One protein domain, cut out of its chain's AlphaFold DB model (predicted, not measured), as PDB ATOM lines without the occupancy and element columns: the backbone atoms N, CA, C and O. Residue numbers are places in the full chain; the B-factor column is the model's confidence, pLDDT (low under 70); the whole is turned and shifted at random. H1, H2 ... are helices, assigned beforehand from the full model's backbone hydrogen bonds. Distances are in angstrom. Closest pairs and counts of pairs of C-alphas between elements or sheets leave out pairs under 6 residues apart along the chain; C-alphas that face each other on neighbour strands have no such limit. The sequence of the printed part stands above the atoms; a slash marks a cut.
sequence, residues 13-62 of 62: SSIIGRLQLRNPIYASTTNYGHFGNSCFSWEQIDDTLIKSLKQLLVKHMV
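Overview. This is residues 13 to 62 of the 62 residues of the protein "S-AdoMet_synt_C domain-containing protein" of Lachnoclostridium sp. An131 (UniProt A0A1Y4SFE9). A winding stretch with no named element, residues 19 to 46, joins a short helix, H1, to a longer one, H2, which sticks out as a free arm. Residues 45 to 62 stand free of a body of 32 residues that spans 28 by 17 by 11 A. The printed part has 50 residues, with H1 then H2 and no named strand; the class is all helix, with 20 residues in named elements. The whole is only just extended, close to loose, with a radius of gyration of the C-alphas of 14.9 A, and flat, spanning 47 by 25 by 13 A.

Along the chain. H1, residues 13 to 18, begins with C-alpha 13 at (218.233, 312.160, 300.969). H2, residues 47 to 60, is 20.1 A long and ends with C-alpha 60 at (236.007, 288.880, 304.036).

Arrangement. H1 and H2 are apart. In both, every O i to N i+4 pair is within hydrogen-bond range.

Size, cuts and confidence. The C-alphas farthest apart, those of Ala 27 and Val 62, are 47.0 A apart. The link from H1 to H2 is long, 28 residues. The printed part has no cut. Residues 61 to 62 have pLDDT under 70.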
ATOM      1  N   SER A  13     217.475 310.906 301.055       98.06
ATOM      2  CA  SER A  13     218.233 312.160 300.969       98.06
ATOM      3  C   SER A  13     219.630 311.975 300.372       98.06
ATOM      4  O   SER A  13     220.049 312.792 299.551       98.06
ATOM      5  N   SER A  14     220.330 310.902 300.741       96.88
ATOM      6  CA  SER A  14     221.666 310.592 300.224       96.88
ATOM      7  C   SER A  14     221.626 310.122 298.774       96.88
ATOM      8  O   SER A  14     222.462 310.561 297.987       96.88
ATOM      9  N   ILE A  15     220.615 309.339 298.377       96.88
ATOM     10  CA  ILE A  15     220.394 308.964 296.969       96.88
ATOM     11  C   ILE A  15     220.168 310.215 296.109       96.88
ATOM     12  O   ILE A  15     220.831 310.390 295.087       96.88
ATOM     13  N   ILE A  16     219.283 311.121 296.547       98.25
ATOM     14  CA  ILE A  16     219.006 312.386 295.846       98.25
ATOM     15  C   ILE A  16     220.276 313.225 295.694       98.25
ATOM     16  O   ILE A  16     220.512 313.770 294.617       98.25
ATOM     17  N   GLY A  17     221.081 313.337 296.757       97.56
ATOM     18  CA  GLY A  17     222.329 314.098 296.742       97.56
ATOM     19  C   GLY A  17     223.383 313.487 295.819       97.56
ATOM     20  O   GLY A  17     223.909 314.177 294.950       97.56
ATOM     21  N   ARG A  18     223.648 312.183 295.964       95.62
ATOM     22  CA  ARG A  18     224.665 311.456 295.190       95.62
ATOM     23  C   ARG A  18     224.364 311.454 293.693       95.62
ATOM     24  O   ARG A  18     225.276 311.627 292.894       95.62
ATOM     25  N   LEU A  19     223.096 311.281 293.319       97.00
ATOM     26  CA  LEU A  19     222.660 311.231 291.920       97.00
ATOM     27  C   LEU A  19     222.183 312.589 291.377       97.00
ATOM     28  O   LEU A  19     221.750 312.666 290.230       97.00
ATOM     29  N   GLN A  20     222.244 313.656 292.179       97.50
ATOM     30  CA  GLN A  20     221.799 315.008 291.814       97.50
ATOM     31  C   GLN A  20     220.367 315.068 291.240       97.50
ATOM     32  O   GLN A  20     220.079 315.787 290.283       97.50
ATOM     33  N   LEU A  21     219.435 314.329 291.847       98.25
ATOM     34  CA  LEU A  21     218.088 314.103 291.295       98.25
ATOM     35  C   LEU A  21     217.163 315.331 291.326       98.25
ATOM     36  O   LEU A  21     216.051 315.279 290.823       98.25
ATOM     37  N   ARG A  22     217.585 316.454 291.914       98.06
ATOM     38  CA  ARG A  22     216.799 317.704 291.885       98.06
ATOM     39  C   ARG A  22     216.994 318.517 290.603       98.06
ATOM     40  O   ARG A  22     216.336 319.538 290.437       98.06
ATOM     41  N   ASN A  23     217.876 318.073 289.710       97.38
ATOM     42  CA  ASN A  23     218.081 318.697 288.408       97.38
ATOM     43  C   ASN A  23     216.965 318.304 287.417       97.38
ATOM     44  O   ASN A  23     216.426 317.198 287.507       97.38
ATOM     45  N   PRO A  24     216.626 319.158 286.434       97.00
ATOM     46  CA  PRO A  24     215.589 318.874 285.440       97.00
ATOM     47  C   PRO A  24     216.082 317.904 284.345       97.00
ATOM     48  O   PRO A  24     216.190 318.266 283.178       97.00
ATOM     49  N   ILE A  25     216.387 316.659 284.720       95.88
ATOM     50  CA  ILE A  25     217.007 315.638 283.845       95.88
ATOM     51  C   ILE A  25     216.027 314.569 283.329       95.88
ATOM     52  O   ILE A  25     216.400 313.692 282.554       95.88
ATOM     53  N   TYR A  26     214.762 314.606 283.753       96.94
ATOM     54  CA  TYR A  26     213.809 313.516 283.500       96.94
ATOM     55  C   TYR A  26     213.218 313.503 282.086       96.94
ATOM     56  O   TYR A  26     212.802 312.456 281.608       96.94
ATOM     57  N   ALA A  27     213.210 314.637 281.380       96.88
ATOM     58  CA  ALA A  27     212.722 314.675 280.000       96.88
ATOM     59  C   ALA A  27     213.565 313.781 279.071       96.88
ATOM     60  O   ALA A  27     213.026 313.109 278.200       96.88
ATOM     61  N   SER A  28     214.881 313.704 279.291       94.44
ATOM     62  CA  SER A  28     215.764 312.848 278.487       94.44
ATOM     63  C   SER A  28     215.557 311.349 278.704       94.44
ATOM     64  O   SER A  28     216.022 310.568 277.883       94.44
ATOM     65  N   THR A  29     214.871 310.926 279.771       96.19
ATOM     66  CA  THR A  29     214.650 309.499 280.053       96.19
ATOM     67  C   THR A  29     213.408 308.930 279.360       96.19
ATOM     68  O   THR A  29     213.169 307.730 279.443       96.19
ATOM     69  N   THR A  30     212.573 309.760 278.719       95.50
ATOM     70  CA  THR A  30     211.272 309.323 278.171       95.50
ATOM     71  C   THR A  30     211.389 308.535 276.868       95.50
ATOM     72  O   THR A  30     210.457 307.822 276.508       95.50
ATOM     73  N   ASN A  31     212.521 308.647 276.170       93.44
ATOM     74  CA  ASN A  31     212.807 307.902 274.949       93.44
ATOM     75  C   ASN A  31     213.952 306.920 275.183       93.44
ATOM     76  O   ASN A  31     214.911 307.228 275.880       93.44
ATOM     77  N   TYR A  32     213.867 305.755 274.539       93.12
ATOM     78  CA  TYR A  32     214.924 304.735 274.522       93.12
ATOM     79  C   TYR A  32     215.296 304.139 275.898       93.12
ATOM     80  O   TYR A  32     216.252 303.378 275.989       93.12
ATOM     81  N   GLY A  33     214.492 304.403 276.936       94.12
ATOM     82  CA  GLY A  33     214.622 303.811 278.268       94.12
ATOM     83  C   GLY A  33     215.422 304.658 279.264       94.12
ATOM     84  O   GLY A  33     216.080 305.635 278.921       94.12
ATOM     85  N   HIS A  34     215.352 304.266 280.539       97.06
ATOM     86  CA  HIS A  34     215.994 304.979 281.651       97.06
ATOM     87  C   HIS A  34     217.449 304.555 281.905       97.06
ATOM     88  O   HIS A  34     218.152 305.234 282.649       97.06
ATOM     89  N   PHE A  35     217.892 303.438 281.320       97.31
ATOM     90  CA  PHE A  35     219.208 302.841 281.554       97.31
ATOM     91  C   PHE A  35     220.017 302.721 280.262       97.31
ATOM     92  O   PHE A  35     219.453 302.728 279.169       97.31
ATOM     93  N   GLY A  36     221.337 302.589 280.396       95.38
ATOM     94  CA  GLY A  36     222.277 302.426 279.282       95.38
ATOM     95  C   GLY A  36     222.675 303.727 278.578       95.38
ATOM     96  O   GLY A  36     223.367 303.688 277.563       95.38
ATOM     97  N   ASN A  37     222.263 304.881 279.106       95.25
ATOM     98  CA  ASN A  37     222.656 306.191 278.597       95.25
ATOM     99  C   ASN A  37     223.659 306.853 279.552       95.25
ATOM    100  O   ASN A  37     223.294 307.303 280.638       95.25
ATOM    101  N   SER A  38     224.915 306.977 279.115       95.31
ATOM    102  CA  SER A  38     226.016 307.553 279.899       95.31
ATOM    103  C   SER A  38     225.844 309.033 280.259       95.31
ATOM    104  O   SER A  38     226.680 309.577 280.974       95.31
ATOM    105  N   CYS A  39     224.783 309.705 279.812       93.81
ATOM    106  CA  CYS A  39     224.429 311.043 280.283       93.81
ATOM    107  C   CYS A  39     223.720 311.036 281.648       93.81
ATOM    108  O   CYS A  39     223.593 312.092 282.269       93.81
ATOM    109  N   PHE A  40     223.226 309.889 282.126       97.12
ATOM    110  CA  PHE A  40     222.520 309.812 283.403       97.12
ATOM    111  C   PHE A  40     223.473 309.581 284.575       97.12
ATOM    112  O   PHE A  40     224.445 308.829 284.489       97.12
ATOM    113  N   SER A  41     223.177 310.221 285.707       97.00
ATOM    114  CA  SER A  41     224.025 310.170 286.901       97.00
ATOM    115  C   SER A  41     224.104 308.773 287.521       97.00
ATOM    116  O   SER A  41     225.138 308.416 288.074       97.00
ATOM    117  N   TRP A  42     223.047 307.963 287.402       96.94
ATOM    118  CA  TRP A  42     223.027 306.576 287.886       96.94
ATOM    119  C   TRP A  42     223.766 305.589 286.978       96.94
ATOM    120  O   TRP A  42     224.034 304.473 287.409       96.94
ATOM    121  N   GLU A  43     224.123 305.996 285.760       97.19
ATOM    122  CA  GLU A  43     224.986 305.217 284.862       97.19
ATOM    123  C   GLU A  43     226.474 305.508 285.111       97.19
ATOM    124  O   GLU A  43     227.343 304.810 284.590       97.19
ATOM    125  N   GLN A  44     226.793 306.530 285.918       95.56
ATOM    126  CA  GLN A  44     228.178 306.861 286.237       95.56
ATOM    127  C   GLN A  44     228.752 305.874 287.245       95.56
ATOM    128  O   GLN A  44     228.231 305.681 288.347       95.56
ATOM    129  N   ILE A  45     229.886 305.292 286.874       92.25
ATOM    130  CA  ILE A  45     230.625 304.366 287.714       92.25
ATOM    131  C   ILE A  45     231.586 305.157 288.613       92.25
ATOM    132  O   ILE A  45     232.457 305.875 288.134       92.25
ATOM    133  N   ASP A  46     231.435 305.007 289.930       91.25
ATOM    134  CA  ASP A  46     232.336 305.601 290.922       91.25
ATOM    135  C   ASP A  46     233.496 304.640 291.230       91.25
ATOM    136  O   ASP A  46     233.337 303.657 291.962       91.25
ATOM    137  N   ASP A  47     234.679 304.943 290.697       92.38
ATOM    138  CA  ASP A  47     235.898 304.157 290.915       92.38
ATOM    139  C   ASP A  47     236.297 304.056 292.394       92.38
ATOM    140  O   ASP A  47     236.857 303.041 292.827       92.38
ATOM    141  N   THR A  48     235.982 305.075 293.200       90.88
ATOM    142  CA  THR A  48     236.262 305.068 294.643       90.88
ATOM    143  C   THR A  48     235.394 304.028 295.339       90.88
ATOM    144  O   THR A  48     235.897 303.245 296.150       90.88
ATOM    145  N   LEU A  49     234.109 303.967 294.974       90.25
ATOM    146  CA  LEU A  49     233.183 302.949 295.464       90.25
ATOM    147  C   LEU A  49     233.582 301.545 294.990       90.25
ATOM    148  O   LEU A  49     233.563 300.603 295.778       90.25
ATOM    149  N   ILE A  50     233.995 301.380 293.728       91.88
ATOM    150  CA  ILE A  50     234.503 300.084 293.247       91.88
ATOM    151  C   ILE A  50     235.689 299.633 294.093       91.88
ATOM    152  O   ILE A  50     235.760 298.472 294.505       91.88
ATOM    153  N   LYS A  51     236.641 300.535 294.342       91.75
ATOM    154  CA  LYS A  51     237.839 300.224 295.117       91.75
ATOM    155  C   LYS A  51     237.485 299.803 296.543       91.75
ATOM    156  O   LYS A  51     238.024 298.797 297.002       91.75
ATOM    157  N   SER A  52     236.576 300.513 297.218       88.69
ATOM    158  CA  SER A  52     236.164 300.160 298.584       88.69
ATOM    159  C   SER A  52     235.455 298.804 298.635       88.69
ATOM    160  O   SER A  52     235.798 297.961 299.465       88.69
ATOM    161  N   LEU A  53     234.543 298.534 297.695       89.12
ATOM    162  CA  LEU A  53     233.839 297.253 297.606       89.12
ATOM    163  C   LEU A  53     234.796 296.089 297.310       89.12
ATOM    164  O   LEU A  53     234.701 295.040 297.950       89.12
ATOM    165  N   LYS A  54     235.771 296.274 296.409       90.56
ATOM    166  CA  LYS A  54     236.819 295.273 296.138       90.56
ATOM    167  C   LYS A  54     237.661 294.977 297.381       90.56
ATOM    168  O   LYS A  54     237.924 293.814 297.673       90.56
ATOM    169  N   GLN A  55     238.060 296.006 298.130       87.94
ATOM    170  CA  GLN A  55     238.827 295.835 299.370       87.94
ATOM    171  C   GLN A  55     238.040 295.061 300.435       87.94
ATOM    172  O   GLN A  55     238.613 294.230 301.137       87.94
ATOM    173  N   LEU A  56     236.730 295.290 300.534       86.00
ATOM    174  CA  LEU A  56     235.870 294.553 301.462       86.00
ATOM    175  C   LEU A  56     235.730 293.085 301.088       86.00
ATOM    176  O   LEU A  56     235.823 292.238 301.971       86.00
ATOM    177  N   LEU A  57     235.553 292.780 299.801       86.44
ATOM    178  CA  LEU A  57     235.510 291.394 299.337       86.44
ATOM    179  C   LEU A  57     236.794 290.648 299.715       86.44
ATOM    180  O   LEU A  57     236.717 289.573 300.299       86.44
ATOM    181  N   VAL A  58     237.964 291.255 299.487       86.38
ATOM    182  CA  VAL A  58     239.254 290.662 299.880       86.38
ATOM    183  C   VAL A  58     239.344 290.458 301.396       86.38
ATOM    184  O   VAL A  58     239.777 289.401 301.837       86.38
ATOM    185  N   LYS A  59     238.904 291.434 302.201       79.62
ATOM    186  CA  LYS A  59     238.944 291.352 303.672       79.62
ATOM    187  C   LYS A  59     238.058 290.239 304.249       79.62
ATOM    188  O   LYS A  59     238.338 289.769 305.343       79.62
ATOM    189  N   HIS A  60     236.981 289.868 303.560       73.62
ATOM    190  CA  HIS A  60     236.007 288.880 304.036       73.62
ATOM    191  C   HIS A  60     236.168 287.481 303.411       73.62
ATOM    192  O   HIS A  60     235.464 286.565 303.826       73.62
ATOM    193  N   MET A  61     237.062 287.307 302.429       69.50
ATOM    194  CA  MET A  61     237.376 286.014 301.793       69.50
ATOM    195  C   MET A  61     238.692 285.388 302.297       69.50
ATOM    196  O   MET A  61     239.172 284.423 301.700       69.50
ATOM    197  N   VAL A  62     239.258 285.923 303.384       57.09
ATOM    198  CA  VAL A  62     240.394 285.362 304.139       57.09
ATOM    199  C   VAL A  62     239.959 285.118 305.575       57.09
ATOM    200  O   VAL A  62     239.272 286.010 306.125       57.09
TER     201      VAL A  62